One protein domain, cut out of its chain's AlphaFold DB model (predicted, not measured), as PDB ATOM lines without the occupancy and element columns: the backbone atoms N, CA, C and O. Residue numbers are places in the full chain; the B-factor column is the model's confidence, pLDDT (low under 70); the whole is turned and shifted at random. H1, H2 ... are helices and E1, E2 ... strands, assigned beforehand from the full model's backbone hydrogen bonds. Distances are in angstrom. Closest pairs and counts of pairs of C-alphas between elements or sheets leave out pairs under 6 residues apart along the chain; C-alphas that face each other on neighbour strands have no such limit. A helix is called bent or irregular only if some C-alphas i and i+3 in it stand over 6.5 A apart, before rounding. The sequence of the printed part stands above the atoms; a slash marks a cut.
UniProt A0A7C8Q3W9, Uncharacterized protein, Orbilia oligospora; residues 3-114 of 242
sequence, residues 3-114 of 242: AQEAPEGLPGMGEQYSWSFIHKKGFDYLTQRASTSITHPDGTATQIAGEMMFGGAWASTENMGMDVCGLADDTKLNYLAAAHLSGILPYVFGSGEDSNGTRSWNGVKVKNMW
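Overview. This is residues 3 to 114 of the 242 residues of an uncharacterized protein of Orbilia oligospora (UniProt A0A7C8Q3W9). A small three-stranded sheet, E1 E2 E5, has helix H2 slanting over one face, while the two-stranded hairpin E3 E4 reaches far from it as an arm. The irregular helix H1 lies toward the other end of the long axis, and the short strand E6 comes in near E5 and H2. Look for 112 residues with two named helices and six named strands, in the order E1 E2 E3 E4 E5 H1 H2 E6; the sheet order is E1 - E2 - E5, antiparallel. The class is mixed, helices and strands, with 48 of the 112 residues in named elements. The whole is loose, with a radius of gyration of the C-alphas of 16.5 A and spans of 56 by 38 by 24 A.

Along the chain. Find C-alpha 19 at (24.555, 9.914, 46.394), where E1 begins; it runs over residues 19 to 22. E2, residues 27 to 32, is 17.1 A long, and E5 is residues 52 to 55. Between them in the chain are E3, residues 36 to 39, and E4, residues 45 to 48. H1 is residues 62 to 68, irregular, with C-alphas 64 and 67 7.6 A apart. H2, residues 79 to 93, starts at C-alpha 79 (27.324, 19.496, 25.400) and is 22.8 A long; it is irregular too, with C-alphas 86 and 89 7.3 A apart. E6, residues 110 to 113, ends at C-alpha 113 (34.157, 19.753, 33.673).

Arrangement. Start at E2, the inner strand. E1 and E2 form a hairpin, with N 19 and O 30 2.8 A apart, within hydrogen-bond range. E2 and E5 are antiparallel at 159 degrees, with N 53 and O 31 at 2.7 A, also within range. H2 is on this sheet at a height over the sheet of 9.3 A, over E5 and only just over E2, where 3 of its C-alphas fall. On the local plane it runs slantwise to E5 at 48 degrees; the closest C-alphas of the two are those of Phe 54 and Leu 85, 7.0 A apart. E6 pairs with no named strand; E5 and E6 are near each other, with 8 pairs of C-alphas within 10 A. The hairpin of E3 and E4 has N 48 and O 36 at 2.7 A, within range; E3 is apart from E2, and E4 from E5. H1 is not on the sheet; it is close to H2 but not clearly touching it, with C-alphas 62 and 80 7.5 A apart. Of the O i to N i+4 pairs, 8 of 11 are within range in H2 and 0 of 3 in H1, where 3 of 4 O i to N i+3 pairs are.

Size, cuts and confidence. The two C-alphas farthest apart are those of Asp 42 and Asn 63, 56.8 A. The printed part has no cut. The link H2 to E6, 16 residues, is long. Check the B-factor column, mean 85.1 over the printed part, for the 14 residues under 70: residues 9, 11, 95 to 99 and 101 to 107.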
ATOM      1  N   ALA A   3      33.380  19.084  38.736       94.62
ATOM      2  CA  ALA A   3      33.615  19.560  40.090       94.62
ATOM      3  C   ALA A   3      32.811  20.848  40.265       94.62
ATOM      4  O   ALA A   3      32.984  21.800  39.495       94.62
ATOM      5  N   GLN A   4      31.918  20.862  41.246       91.75
ATOM      6  CA  GLN A   4      31.025  21.983  41.518       91.75
ATOM      7  C   GLN A   4      31.264  22.497  42.935       91.75
ATOM      8  O   GLN A   4      31.614  21.730  43.832       91.75
ATOM      9  N   GLU A   5      31.125  23.802  43.135       87.69
ATOM     10  CA  GLU A   5      31.197  24.396  44.468       87.69
ATOM     11  C   GLU A   5      30.139  23.762  45.371       87.69
ATOM     12  O   GLU A   5      28.985  23.584  44.971       87.69
ATOM     13  N   ALA A   6      30.560  23.375  46.576       80.88
ATOM     14  CA  ALA A   6      29.622  22.975  47.606       80.88
ATOM     15  C   ALA A   6      28.795  24.199  48.010       80.88
ATOM     16  O   ALA A   6      29.374  25.254  48.283       80.88
ATOM     17  N   PRO A   7      27.465  24.084  48.039       73.69
ATOM     18  CA  PRO A   7      26.621  25.240  48.301       73.69
ATOM     19  C   PRO A   7      26.761  25.754  49.720       73.69
ATOM     20  O   PRO A   7      27.117  25.018  50.645       73.69
ATOM     21  N   GLU A   8      26.445  27.033  49.885       70.81
ATOM     22  CA  GLU A   8      26.489  27.676  51.187       70.81
ATOM     23  C   GLU A   8      25.552  26.953  52.166       70.81
ATOM     24  O   GLU A   8      24.398  26.651  51.857       70.81
ATOM     25  N   GLY A   9      26.072  26.628  53.350       66.00
ATOM     26  CA  GLY A   9      25.323  25.920  54.387       66.00
ATOM     27  C   GLY A   9      25.213  24.402  54.208       66.00
ATOM     28  O   GLY A   9      24.683  23.752  55.109       66.00
ATOM     29  N   LEU A  10      25.733  23.806  53.124       71.06
ATOM     30  CA  LEU A  10      25.817  22.348  53.022       71.06
ATOM     31  C   LEU A  10      26.943  21.835  53.945       71.06
ATOM     32  O   LEU A  10      28.109  22.180  53.728       71.06
ATOM     33  N   PRO A  11      26.643  21.011  54.969       69.81
ATOM     34  CA  PRO A  11      27.689  20.414  55.789       69.81
ATOM     35  C   PRO A  11      28.580  19.501  54.939       69.81
ATOM     36  O   PRO A  11      28.122  18.886  53.976       69.81
ATOM     37  N   GLY A  12      29.857  19.397  55.308       77.19
ATOM     38  CA  GLY A  12      30.783  18.443  54.700       77.19
ATOM     39  C   GLY A  12      30.354  17.011  54.994       77.19
ATOM     40  O   GLY A  12      30.641  16.498  56.071       77.19
ATOM     41  N   MET A  13      29.658  16.382  54.054       78.94
ATOM     42  CA  MET A  13      29.076  15.046  54.207       78.94
ATOM     43  C   MET A  13      29.827  13.970  53.423       78.94
ATOM     44  O   MET A  13      29.514  12.793  53.573       78.94
ATOM     45  N   GLY A  14      30.829  14.340  52.619       81.25
ATOM     46  CA  GLY A  14      31.567  13.419  51.745       81.25
ATOM     47  C   GLY A  14      32.279  12.259  52.444       81.25
ATOM     48  O   GLY A  14      32.532  11.232  51.825       81.25
ATOM     49  N   GLU A  15      32.570  12.390  53.739       80.56
ATOM     50  CA  GLU A  15      33.160  11.308  54.539       80.56
ATOM     51  C   GLU A  15      32.135  10.252  54.974       80.56
ATOM     52  O   GLU A  15      32.504   9.122  55.285       80.56
ATOM     53  N   GLN A  16      30.851  10.616  55.012       82.25
ATOM     54  CA  GLN A  16      29.771   9.760  55.508       82.25
ATOM     55  C   GLN A  16      28.853   9.277  54.386       82.25
ATOM     56  O   GLN A  16      28.321   8.171  54.457       82.25
ATOM     57  N   TYR A  17      28.658  10.105  53.360       83.62
ATOM     58  CA  TYR A  17      27.649   9.896  52.337       83.62
ATOM     59  C   TYR A  17      28.208  10.101  50.933       83.62
ATOM     60  O   TYR A  17      29.072  10.931  50.659       83.62
ATOM     61  N   SER A  18      27.646   9.331  50.013       87.38
ATOM     62  CA  SER A  18      27.673   9.579  48.577       87.38
ATOM     63  C   SER A  18      26.264   9.321  48.054       87.38
ATOM     64  O   SER A  18      25.501   8.564  48.660       87.38
ATOM     65  N   TRP A  19      25.899   9.970  46.957       88.44
ATOM     66  CA  TRP A  19      24.555   9.914  46.394       88.44
ATOM     67  C   TRP A  19      24.590   9.279  45.009       88.44
ATOM     68  O   TRP A  19      25.545   9.462  44.253       88.44
ATOM     69  N   SER A  20      23.523   8.562  44.676       89.75
ATOM     70  CA  SER A  20      23.267   8.060  43.332       89.75
ATOM     71  C   SER A  20      21.874   8.500  42.896       89.75
ATOM     72  O   SER A  20      20.916   8.404  43.668       89.75
ATOM     73  N   PHE A  21      21.770   9.015  41.678       89.44
ATOM     74  CA  PHE A  21      20.523   9.426  41.050       89.44
ATOM     75  C   PHE A  21      20.146   8.368  40.032       89.44
ATOM     76  O   PHE A  21      20.748   8.283  38.965       89.44
ATOM     77  N   ILE A  22      19.170   7.537  40.385       88.00
ATOM     78  CA  ILE A  22      18.743   6.426  39.542       88.00
ATOM     79  C   ILE A  22      17.697   6.925  38.551       88.00
ATOM     80  O   ILE A  22      16.618   7.374  38.945       88.00
ATOM     81  N   HIS A  23      18.015   6.823  37.264       84.25
ATOM     82  CA  HIS A  23      17.116   7.195  36.177       84.25
ATOM     83  C   HIS A  23      16.442   5.954  35.595       84.25
ATOM     84  O   HIS A  23      16.822   4.819  35.877       84.25
ATOM     85  N   LYS A  24      15.453   6.155  34.715       81.94
ATOM     86  CA  LYS A  24      14.840   5.041  33.967       81.94
ATOM     87  C   LYS A  24      15.884   4.243  33.171       81.94
ATOM     88  O   LYS A  24      15.721   3.042  32.986       81.94
ATOM     89  N   LYS A  25      16.920   4.922  32.672       79.44
ATOM     90  CA  LYS A  25      18.091   4.320  32.031       79.44
ATOM     91  C   LYS A  25      19.344   4.994  32.576       79.44
ATOM     92  O   LYS A  25      19.460   6.211  32.475       79.44
ATOM     93  N   GLY A  26      20.258   4.201  33.126       82.19
ATOM     94  CA  GLY A  26      21.493   4.694  33.731       82.19
ATOM     95  C   GLY A  26      21.289   5.378  35.084       82.19
ATOM     96  O   GLY A  26      20.200   5.391  35.659       82.19
ATOM     97  N   PHE A  27      22.377   5.936  35.594       88.50
ATOM     98  CA  PHE A  27      22.419   6.643  36.862       88.50
ATOM     99  C   PHE A  27      23.478   7.743  36.807       88.50
ATOM    100  O   PHE A  27      24.420   7.678  36.011       88.50
ATOM    101  N   ASP A  28      23.328   8.724  37.687       91.50
ATOM    102  CA  ASP A  28      24.383   9.675  38.011       91.50
ATOM    103  C   ASP A  28      24.872   9.433  39.430       91.50
ATOM    104  O   ASP A  28      24.173   8.860  40.260       91.50
ATOM    105  N   TYR A  29      26.064   9.911  39.732       91.00
ATOM    106  CA  TYR A  29      26.689   9.714  41.025       91.00
ATOM    107  C   TYR A  29      27.337  10.995  41.508       91.00
ATOM    108  O   TYR A  29      27.914  11.763  40.739       91.00
ATOM    109  N   LEU A  30      27.263  11.207  42.810       90.94
ATOM    110  CA  LEU A  30      27.748  12.400  43.467       90.94
ATOM    111  C   LEU A  30      28.489  12.000  44.731       90.94
ATOM    112  O   LEU A  30      27.982  11.250  45.560       90.94
ATOM    113  N   THR A  31      29.676  12.552  44.899       90.75
ATOM    114  CA  THR A  31      30.385  12.527  46.175       90.75
ATOM    115  C   THR A  31      30.886  13.928  46.486       90.75
ATOM    116  O   THR A  31      30.853  14.810  45.628       90.75
ATOM    117  N   GLN A  32      31.327  14.160  47.713       90.25
ATOM    118  CA  GLN A  32      31.902  15.431  48.118       90.25
ATOM    119  C   GLN A  32      33.338  15.190  48.562       90.25
ATOM    120  O   GLN A  32      33.629  14.225  49.268       90.25
ATOM    121  N   ARG A  33      34.260  16.056  48.145       89.88
ATOM    122  CA  ARG A  33      35.623  16.013  48.682       89.88
ATOM    123  C   ARG A  33      35.595  16.312  50.181       89.88
ATOM    124  O   ARG A  33      34.717  17.026  50.657       89.88
ATOM    125  N   ALA A  34      36.571  15.784  50.916       87.06
ATOM    126  CA  ALA A  34      36.711  16.097  52.333       87.06
ATOM    127  C   ALA A  34      36.784  17.617  52.540       87.06
ATOM    128  O   ALA A  34      37.486  18.319  51.800       87.06
ATOM    129  N   SER A  35      36.043  18.114  53.529       85.38
ATOM    130  CA  SER A  35      36.131  19.513  53.931       85.38
ATOM    131  C   SER A  35      37.508  19.802  54.512       85.38
ATOM    132  O   SER A  35      38.109  18.962  55.182       85.38
ATOM    133  N   THR A  36      38.009  21.004  54.263       85.31
ATOM    134  CA  THR A  36      39.269  21.483  54.833       85.31
ATOM    135  C   THR A  36      38.996  22.626  55.796       85.31
ATOM    136  O   THR A  36      37.937  23.243  55.750       85.31
ATOM    137  N   SER A  37      39.943  22.929  56.679       86.31
ATOM    138  CA  SER A  37      39.858  24.094  57.554       86.31
ATOM    139  C   SER A  37      41.070  24.997  57.375       86.31
ATOM    140  O   SER A  37      42.183  24.535  57.122       86.31
ATOM    141  N   ILE A  38      40.846  26.301  57.516       87.56
ATOM    142  CA  ILE A  38      41.910  27.292  57.664       87.56
ATOM    143  C   ILE A  38      41.819  27.841  59.080       87.56
ATOM    144  O   ILE A  38      40.792  28.408  59.456       87.56
ATOM    145  N   THR A  39      42.890  27.673  59.853       92.81
ATOM    146  CA  THR A  39      43.032  28.283  61.178       92.81
ATOM    147  C   THR A  39      43.579  29.698  61.032       92.81
ATOM    148  O   THR A  39      44.626  29.906  60.417       92.81
ATOM    149  N   HIS A  40      42.877  30.664  61.610       92.00
ATOM    150  CA  HIS A  40      43.239  32.076  61.603       92.00
ATOM    151  C   HIS A  40      44.195  32.420  62.755       92.00
ATOM    152  O   HIS A  40      44.238  31.703  63.761       92.00
ATOM    153  N   PRO A  41      44.954  33.530  62.661       94.62
ATOM    154  CA  PRO A  41      45.869  33.963  63.723       94.62
ATOM    155  C   PRO A  41      45.208  34.231  65.086       94.62
ATOM    156  O   PRO A  41      45.891  34.196  66.105       94.62
ATOM    157  N   ASP A  42      43.899  34.493  65.116       94.75
ATOM    158  CA  ASP A  42      43.114  34.695  66.343       94.75
ATOM    159  C   ASP A  42      42.651  33.379  67.005       94.75
ATOM    160  O   ASP A  42      41.970  33.404  68.029       94.75
ATOM    161  N   GLY A  43      43.028  32.228  66.435       91.25
ATOM    162  CA  GLY A  43      42.672  30.897  66.923       91.25
ATOM    163  C   GLY A  43      41.314  30.383  66.439       91.25
ATOM    164  O   GLY A  43      40.953  29.251  66.763       91.25
ATOM    165  N   THR A  44      40.564  31.163  65.655       92.19
ATOM    166  CA  THR A  44      39.327  30.693  65.012       92.19
ATOM    167  C   THR A  44      39.643  29.836  63.782       92.19
ATOM    168  O   THR A  44      40.737  29.904  63.225       92.19
ATOM    169  N   ALA A  45      38.697  29.002  63.338       87.88
ATOM    170  CA  ALA A  45      38.853  28.198  62.127       87.88
ATOM    171  C   ALA A  45      37.654  28.373  61.193       87.88
ATOM    172  O   ALA A  45      36.504  28.243  61.615       87.88
ATOM    173  N   THR A  46      37.924  28.621  59.913       85.31
ATOM    174  CA  THR A  46      36.901  28.592  58.860       85.31
ATOM    175  C   THR A  46      36.922  27.233  58.184       85.31
ATOM    176  O   THR A  46      37.954  26.819  57.655       85.31
ATOM    177  N   GLN A  47      35.778  26.552  58.193       82.50
ATOM    178  CA  GLN A  47      35.575  25.325  57.432       82.50
ATOM    179  C   GLN A  47      35.262  25.660  55.975       82.50
ATOM    180  O   GLN A  47      34.438  26.526  55.687       82.50
ATOM    181  N   ILE A  48      35.909  24.949  55.064       82.44
ATOM    182  CA  ILE A  48      35.730  25.039  53.623       82.44
ATOM    183  C   ILE A  48      35.158  23.703  53.180       82.44
ATOM    184  O   ILE A  48      35.821  22.666  53.262       82.44
ATOM    185  N   ALA A  49      33.909  23.725  52.726       82.00
ATOM    186  CA  ALA A  49      33.275  22.543  52.173       82.00
ATOM    187  C   ALA A  49      34.031  22.092  50.914       82.00
ATOM    188  O   ALA A  49      34.319  22.900  50.026       82.00
ATOM    189  N   GLY A  50      34.371  20.805  50.843       88.19
ATOM    190  CA  GLY A  50      35.015  20.249  49.656       88.19
ATOM    191  C   GLY A  50      34.074  20.268  48.454       88.19
ATOM    192  O   GLY A  50      32.853  20.246  48.615       88.19
ATOM    193  N   GLU A  51      34.630  20.311  47.241       90.69
ATOM    194  CA  GLU A  51      33.821  20.341  46.021       90.69
ATOM    195  C   GLU A  51      32.909  19.114  45.874       90.69
ATOM    196  O   GLU A  51      33.270  17.987  46.226       90.69
ATOM    197  N   MET A  52      31.747  19.348  45.269       90.81
ATOM    198  CA  MET A  52      30.809  18.329  44.823       90.81
ATOM    199  C   MET A  52      31.328  17.706  43.523       90.81
ATOM    200  O   MET A  52      31.398  18.359  42.480       90.81
ATOM    201  N   MET A  53      31.705  16.435  43.581       93.19
ATOM    202  CA  MET A  53      32.222  15.661  42.458       93.19
ATOM    203  C   MET A  53      31.063  14.899  41.821       93.19
ATOM    204  O   MET A  53      30.639  13.863  42.336       93.19
ATOM    205  N   PHE A  54      30.532  15.438  40.723       92.69
ATOM    206  CA  PHE A  54      29.316  14.945  40.080       92.69
ATOM    207  C   PHE A  54      29.611  14.302  38.724       92.69
ATOM    208  O   PHE A  54      30.255  14.903  37.855       92.69
ATOM    209  N   GLY A  55      29.140  13.076  38.535       92.50
ATOM    210  CA  GLY A  55      29.397  12.251  37.364       92.50
ATOM    211  C   GLY A  55      28.193  11.458  36.898       92.50
ATOM    212  O   GLY A  55      27.175  11.424  37.572       92.50
ATOM    213  N   GLY A  56      28.323  10.832  35.730       91.50
ATOM    214  CA  GLY A  56      27.212  10.210  35.015       91.50
ATOM    215  C   GLY A  56      26.938  10.934  33.702       91.50
ATOM    216  O   GLY A  56      27.872  11.216  32.947       91.50
ATOM    217  N   ALA A  57      25.666  11.232  33.447       92.31
ATOM    218  CA  ALA A  57      25.117  11.830  32.233       92.31
ATOM    219  C   ALA A  57      25.271  10.982  30.964       92.31
ATOM    220  O   ALA A  57      24.977  11.469  29.876       92.31
ATOM    221  N   TRP A  58      25.702   9.720  31.086       90.44
ATOM    222  CA  TRP A  58      25.870   8.827  29.937       90.44
ATOM    223  C   TRP A  58      24.549   8.633  29.187       90.44
ATOM    224  O   TRP A  58      24.481   8.878  27.992       90.44
ATOM    225  N   ALA A  59      23.469   8.307  29.897       88.44
ATOM    226  CA  ALA A  59      22.150   8.148  29.285       88.44
ATOM    227  C   ALA A  59      21.499   9.477  28.845       88.44
ATOM    228  O   ALA A  59      20.437   9.454  28.227       88.44
ATOM    229  N   SER A  60      22.119  10.616  29.167       89.81
ATOM    230  CA  SER A  60      21.633  11.962  28.839       89.81
ATOM    231  C   SER A  60      22.272  12.547  27.580       89.81
ATOM    232  O   SER A  60      21.925  13.664  27.193       89.81
ATOM    233  N   THR A  61      23.210  11.837  26.947       91.44
ATOM    234  CA  THR A  61      23.749  12.207  25.630       91.44
ATOM    235  C   THR A  61      22.817  11.754  24.501       91.44
ATOM    236  O   THR A  61      21.709  11.257  24.740       91.44
ATOM    237  N   GLU A  62      23.222  11.957  23.244       90.31
ATOM    238  CA  GLU A  62      22.384  11.589  22.105       90.31
ATOM    239  C   GLU A  62      22.156  10.072  22.061       90.31
ATOM    240  O   GLU A  62      22.992   9.269  22.471       90.31
ATOM    241  N   ASN A  63      20.997   9.646  21.557       88.31
ATOM    242  CA  ASN A  63      20.661   8.224  21.438       88.31
ATOM    243  C   ASN A  63      20.858   7.426  22.745       88.31
ATOM    244  O   ASN A  63      21.214   6.249  22.702       88.31
ATOM    245  N   MET A  64      20.611   8.054  23.901       86.00
ATOM    246  CA  MET A  64      20.711   7.434  25.228       86.00
ATOM    247  C   MET A  64      22.109   6.875  25.551       86.00
ATOM    248  O   MET A  64      22.210   5.800  26.141       86.00
ATOM    249  N   GLY A  65      23.180   7.566  25.155       88.44
ATOM    250  CA  GLY A  65      24.551   7.122  25.434       88.44
ATOM    251  C   GLY A  65      25.203   6.314  24.319       88.44
ATOM    252  O   GLY A  65      26.395   6.015  24.401       88.44
ATOM    253  N   MET A  66      24.451   5.961  23.274       88.31
ATOM    254  CA  MET A  66      24.978   5.182  22.150       88.31
ATOM    255  C   MET A  66      25.862   6.010  21.215       88.31
ATOM    256  O   MET A  66      26.720   5.448  20.540       88.31
ATOM    257  N   ASP A  67      25.678   7.331  21.181       90.44
ATOM    258  CA  ASP A  67      26.516   8.270  20.423       90.44
ATOM    259  C   ASP A  67      27.977   8.283  20.895       90.44
ATOM    260  O   ASP A  67      28.887   8.517  20.102       90.44
ATOM    261  N   VAL A  68      28.204   7.998  22.179       90.12
ATOM    262  CA  VAL A  68      29.536   7.978  22.796       90.12
ATOM    263  C   VAL A  68      30.129   6.569  22.920       90.12
ATOM    264  O   VAL A  68      31.266   6.412  23.368       90.12
ATOM    265  N   CYS A  69      29.410   5.523  22.501       89.06
ATOM    266  CA  CYS A  69      29.934   4.158  22.496       89.06
ATOM    267  C   CYS A  69      31.035   3.985  21.438       89.06
ATOM    268  O   CYS A  69      30.844   4.272  20.259       89.06
ATOM    269  N   GLY A  70      32.195   3.465  21.853       88.88
ATOM    270  CA  GLY A  70      33.347   3.271  20.963       88.88
ATOM    271  C   GLY A  70      34.128   4.553  20.649       88.88
ATOM    272  O   GLY A  70      35.093   4.502  19.885       88.88
ATOM    273  N   LEU A  71      33.757   5.686  21.252       90.56
ATOM    274  CA  LEU A  71      34.491   6.938  21.128       90.56
ATOM    275  C   LEU A  71      35.639   6.974  22.144       90.56
ATOM    276  O   LEU A  71      35.420   7.024  23.351       90.56
ATOM    277  N   ALA A  72      36.874   6.946  21.642       91.88
ATOM    278  CA  ALA A  72      38.076   7.041  22.471       91.88
ATOM    279  C   ALA A  72      38.587   8.484  22.648       91.88
ATOM    280  O   ALA A  72      39.464   8.711  23.475       91.88
ATOM    281  N   ASP A  73      38.075   9.440  21.863       93.12
ATOM    282  CA  ASP A  73      38.420  10.858  21.999       93.12
ATOM    283  C   ASP A  73      37.630  11.481  23.155       93.12
ATOM    284  O   ASP A  73      36.441  11.773  23.029       93.12
ATOM    285  N   ASP A  74      38.305  11.692  24.283       94.81
ATOM    286  CA  ASP A  74      37.782  12.377  25.460       94.81
ATOM    287  C   ASP A  74      38.321  13.809  25.601       94.81
ATOM    288  O   ASP A  74      38.221  14.404  26.675       94.81
ATOM    289  N   THR A  75      38.849  14.405  24.527       94.75
ATOM    290  CA  THR A  75      39.391  15.776  24.561       94.75
ATOM    291  C   THR A  75      38.313  16.861  24.512       94.75
ATOM    292  O   THR A  75      38.597  18.033  24.774       94.75
ATOM    293  N   LYS A  76      37.070  16.495  24.179       93.56
ATOM    294  CA  LYS A  76      35.947  17.424  24.004       93.56
ATOM    295  C   LYS A  76      34.786  17.060  24.910       93.56
ATOM    296  O   LYS A  76      34.377  15.907  24.986       93.56
ATOM    297  N   LEU A  77      34.193  18.079  25.525       94.81
ATOM    298  CA  LEU A  77      32.958  17.912  26.279       94.81
ATOM    299  C   LEU A  77      31.789  17.593  25.338       94.81
ATOM    300  O   LEU A  77      31.586  18.276  24.335       94.81
ATOM    301  N   ASN A  78      30.973  16.610  25.717       95.19
ATOM    302  CA  ASN A  78      29.639  16.440  25.152       95.19
ATOM    303  C   ASN A  78      28.709  17.503  25.768       95.19
ATOM    304  O   ASN A  78      28.571  17.581  26.991       95.19
ATOM    305  N   TYR A  79      28.095  18.342  24.931       94.88
ATOM    306  CA  TYR A  79      27.324  19.496  25.400       94.88
ATOM    307  C   TYR A  79      26.028  19.099  26.128       94.88
ATOM    308  O   TYR A  79      25.628  19.802  27.055       94.88
ATOM    309  N   LEU A  80      25.403  17.970  25.771       95.50
ATOM    310  CA  LEU A  80      24.218  17.454  26.465       95.50
ATOM    311  C   LEU A  80      24.586  16.952  27.861       95.50
ATOM    312  O   LEU A  80      23.940  17.323  28.840       95.50
ATOM    313  N   ALA A  81      25.681  16.193  27.971       94.69
ATOM    314  CA  ALA A  81      26.199  15.767  29.268       94.69
ATOM    315  C   ALA A  81      26.589  16.966  30.146       94.69
ATOM    316  O   ALA A  81      26.287  16.991  31.340       94.69
ATOM    317  N   ALA A  82      27.228  17.985  29.564       94.75
ATOM    318  CA  ALA A  82      27.595  19.202  30.280       94.75
ATOM    319  C   ALA A  82      26.360  19.972  30.779       94.75
ATOM    320  O   ALA A  82      26.330  20.395  31.936       94.75
ATOM    321  N   ALA A  83      25.325  20.116  29.945       93.69
ATOM    322  CA  ALA A  83      24.069  20.757  30.334       93.69
ATOM    323  C   ALA A  83      23.374  19.991  31.472       93.69
ATOM    324  O   ALA A  83      22.982  20.594  32.471       93.69
ATOM    325  N   HIS A  84      23.300  18.663  31.361       93.56
ATOM    326  CA  HIS A  84      22.727  17.778  32.379       93.56
ATOM    327  C   HIS A  84      23.444  17.909  33.728       93.56
ATOM    328  O   HIS A  84      22.809  18.197  34.744       93.56
ATOM    329  N   LEU A  85      24.776  17.780  33.742       93.44
ATOM    330  CA  LEU A  85      25.562  17.877  34.977       93.44
ATOM    331  C   LEU A  85      25.511  19.280  35.596       93.44
ATOM    332  O   LEU A  85      25.539  19.398  36.818       93.44
ATOM    333  N   SER A  86      25.410  20.334  34.781       90.75
ATOM    334  CA  SER A  86      25.266  21.713  35.274       90.75
ATOM    335  C   SER A  86      23.900  21.973  35.908       90.75
ATOM    336  O   SER A  86      23.778  22.838  36.772       90.75
ATOM    337  N   GLY A  87      22.865  21.269  35.444       87.56
ATOM    338  CA  GLY A  87      21.479  21.581  35.771       87.56
ATOM    339  C   GLY A  87      20.917  20.819  36.965       87.56
ATOM    340  O   GLY A  87      20.106  21.379  37.685       87.56
ATOM    341  N   ILE A  88      21.313  19.563  37.195       87.00
ATOM    342  CA  ILE A  88      20.576  18.681  38.121       87.00
ATOM    343  C   ILE A  88      20.680  19.077  39.588       87.00
ATOM    344  O   ILE A  88      19.665  19.071  40.288       87.00
ATOM    345  N   LEU A  89      21.885  19.384  40.075       86.56
ATOM    346  CA  LEU A  89      22.101  19.561  41.513       86.56
ATOM    347  C   LEU A  89      21.189  20.649  42.115       86.56
ATOM    348  O   LEU A  89      20.593  20.382  43.164       86.56
ATOM    349  N   PRO A  90      20.979  21.809  41.454       80.38
ATOM    350  CA  PRO A  90      20.005  22.795  41.904       80.38
ATOM    351  C   PRO A  90      18.574  22.286  42.094       80.38
ATOM    352  O   PRO A  90      17.928  22.656  43.069       80.38
ATOM    353  N   TYR A  91      18.071  21.416  41.218       79.25
ATOM    354  CA  TYR A  91      16.703  20.899  41.346       79.25
ATOM    355  C   TYR A  91      16.558  19.883  42.478       79.25
ATOM    356  O   TYR A  91      15.505  19.830  43.121       79.25
ATOM    357  N   VAL A  92      17.601  19.084  42.711       80.12
ATOM    358  CA  VAL A  92      17.614  18.036  43.738       80.12
ATOM    359  C   VAL A  92      17.726  18.639  45.135       80.12
ATOM    360  O   VAL A  92      16.950  18.279  46.018       80.12
ATOM    361  N   PHE A  93      18.697  19.529  45.342       79.06
ATOM    362  CA  PHE A  93      19.074  20.005  46.676       79.06
ATOM    363  C   PHE A  93      18.708  21.470  46.937       79.06
ATOM    364  O   PHE A  93      18.775  21.912  48.084       79.06
ATOM    365  N   GLY A  94      18.329  22.230  45.906       73.12
ATOM    366  CA  GLY A  94      17.911  23.619  46.063       73.12
ATOM    367  C   GLY A  94      16.652  23.754  46.908       73.12
ATOM    368  O   GLY A  94      15.732  22.933  46.840       73.12
ATOM    369  N   SER A  95      16.614  24.816  47.708       64.25
ATOM    370  CA  SER A  95      15.447  25.217  48.482       64.25
ATOM    371  C   SER A  95      14.793  26.442  47.841       64.25
ATOM    372  O   SER A  95      15.458  27.414  47.492       64.25
ATOM    373  N   GLY A  96      13.467  26.391  47.704       61.16
ATOM    374  CA  GLY A  96      12.677  27.471  47.113       61.16
ATOM    375  C   GLY A  96      12.658  27.485  45.581       61.16
ATOM    376  O   GLY A  96      13.336  26.711  44.908       61.16
ATOM    377  N   GLU A  97      11.827  28.373  45.051       64.88
ATOM    378  CA  GLU A  97      11.749  28.734  43.638       64.88
ATOM    379  C   GLU A  97      11.969  30.245  43.545       64.88
ATOM    380  O   GLU A  97      11.508  30.994  44.413       64.88
ATOM    381  N   ASP A  98      12.701  30.700  42.531       67.56
ATOM    382  CA  ASP A  98      12.783  32.127  42.234       67.56
ATOM    383  C   ASP A  98      11.438  32.667  41.709       67.56
ATOM    384  O   ASP A  98      10.453  31.940  41.555       67.56
ATOM    385  N   SER A  99      11.376  33.965  41.399       69.06
ATOM    386  CA  SER A  99      10.155  34.598  40.881       69.06
ATOM    387  C   SER A  99       9.650  34.010  39.555       69.06
ATOM    388  O   SER A  99       8.534  34.328  39.149       69.06
ATOM    389  N   ASN A 100      10.450  33.179  38.879       72.38
ATOM    390  CA  ASN A 100      10.110  32.506  37.631       72.38
ATOM    391  C   ASN A 100       9.778  31.014  37.834       72.38
ATOM    392  O   ASN A 100       9.629  30.295  36.846       72.38
ATOM    393  N   GLY A 101       9.678  30.530  39.078       66.12
ATOM    394  CA  GLY A 101       9.425  29.114  39.369       66.12
ATOM    395  C   GLY A 101      10.660  28.222  39.196       66.12
ATOM    396  O   GLY A 101      10.541  26.998  39.167       66.12
ATOM    397  N   THR A 102      11.855  28.801  39.037       66.19
ATOM    398  CA  THR A 102      13.086  28.025  38.851       66.19
ATOM    399  C   THR A 102      13.667  27.679  40.211       66.19
ATOM    400  O   THR A 102      13.960  28.564  41.017       66.19
ATOM    401  N   ARG A 103      13.872  26.385  40.475       64.81
ATOM    402  CA  ARG A 103      14.612  25.947  41.661       64.81
ATOM    403  C   ARG A 103      16.061  26.395  41.548       64.81
ATOM    404  O   ARG A 103      16.810  25.908  40.703       64.81
ATOM    405  N   SER A 104      16.456  27.311  42.418       61.91
ATOM    406  CA  SER A 104      17.840  27.742  42.559       61.91
ATOM    407  C   SER A 104      18.439  27.115  43.808       61.91
ATOM    408  O   SER A 104      17.884  27.233  44.898       61.91
ATOM    409  N   TRP A 105      19.612  26.509  43.676       66.75
ATOM    410  CA  TRP A 105      20.464  26.231  44.823       66.75
ATOM    411  C   TRP A 105      21.574  27.275  44.818       66.75
ATOM    412  O   TRP A 105      22.523  27.183  44.037       66.75
ATOM    413  N   ASN A 106      21.385  28.334  45.610       63.56
ATOM    414  CA  ASN A 106      22.307  29.466  45.639       63.56
ATOM    415  C   ASN A 106      23.737  28.988  45.926       63.56
ATOM    416  O   ASN A 106      23.980  28.268  46.892       63.56
ATOM    417  N   GLY A 107      24.676  29.383  45.063       63.06
ATOM    418  CA  GLY A 107      26.094  29.052  45.204       63.06
ATOM    419  C   GLY A 107      26.561  27.778  44.493       63.06
ATOM    420  O   GLY A 107      27.762  27.532  44.476       63.06
ATOM    421  N   VAL A 108      25.687  26.985  43.852       71.19
ATOM    422  CA  VAL A 108      26.170  25.896  42.981       71.19
ATOM    423  C   VAL A 108      26.787  26.497  41.727       71.19
ATOM    424  O   VAL A 108      26.092  27.027  40.858       71.19
ATOM    425  N   LYS A 109      28.103  26.369  41.605       83.56
ATOM    426  CA  LYS A 109      28.838  26.766  40.410       83.56
ATOM    427  C   LYS A 109      29.706  25.622  39.930       83.56
ATOM    428  O   LYS A 109      30.528  25.092  40.674       83.56
ATOM    429  N   VAL A 110      29.575  25.279  38.655       91.25
ATOM    430  CA  VAL A 110      30.511  24.370  37.995       91.25
ATOM    431  C   VAL A 110      31.873  25.064  37.910       91.25
ATOM    432  O   VAL A 110      32.017  26.068  37.214       91.25
ATOM    433  N   LYS A 111      32.879  24.529  38.609       93.38
ATOM    434  CA  LYS A 111      34.266  25.019  38.532       93.38
ATOM    435  C   LYS A 111      34.968  24.439  37.317       93.38
ATOM    436  O   LYS A 111      35.625  25.151  36.564       93.38
ATOM    437  N   ASN A 112      34.810  23.131  37.134       95.75
ATOM    438  CA  ASN A 112      35.486  22.373  36.094       95.75
ATOM    439  C   ASN A 112      34.576  21.259  35.579       95.75
ATOM    440  O   ASN A 112      33.813  20.659  36.337       95.75
ATOM    441  N   MET A 113      34.725  20.943  34.296       96.62
ATOM    442  CA  MET A 113      34.157  19.753  33.673       96.62
ATOM    443  C   MET A 113      35.215  19.045  32.854       96.62
ATOM    444  O   MET A 113      36.116  19.679  32.306       96.62
ATOM    445  N   TRP A 114      35.084  17.729  32.772       96.19
ATOM    446  CA  TRP A 114      35.927  16.894  31.937       96.19
ATOM    447  C   TRP A 114      35.179  15.637  31.505       96.19
ATOM    448  O   TRP A 114      34.232  15.166  32.155       96.19
TER     449      TRP A 114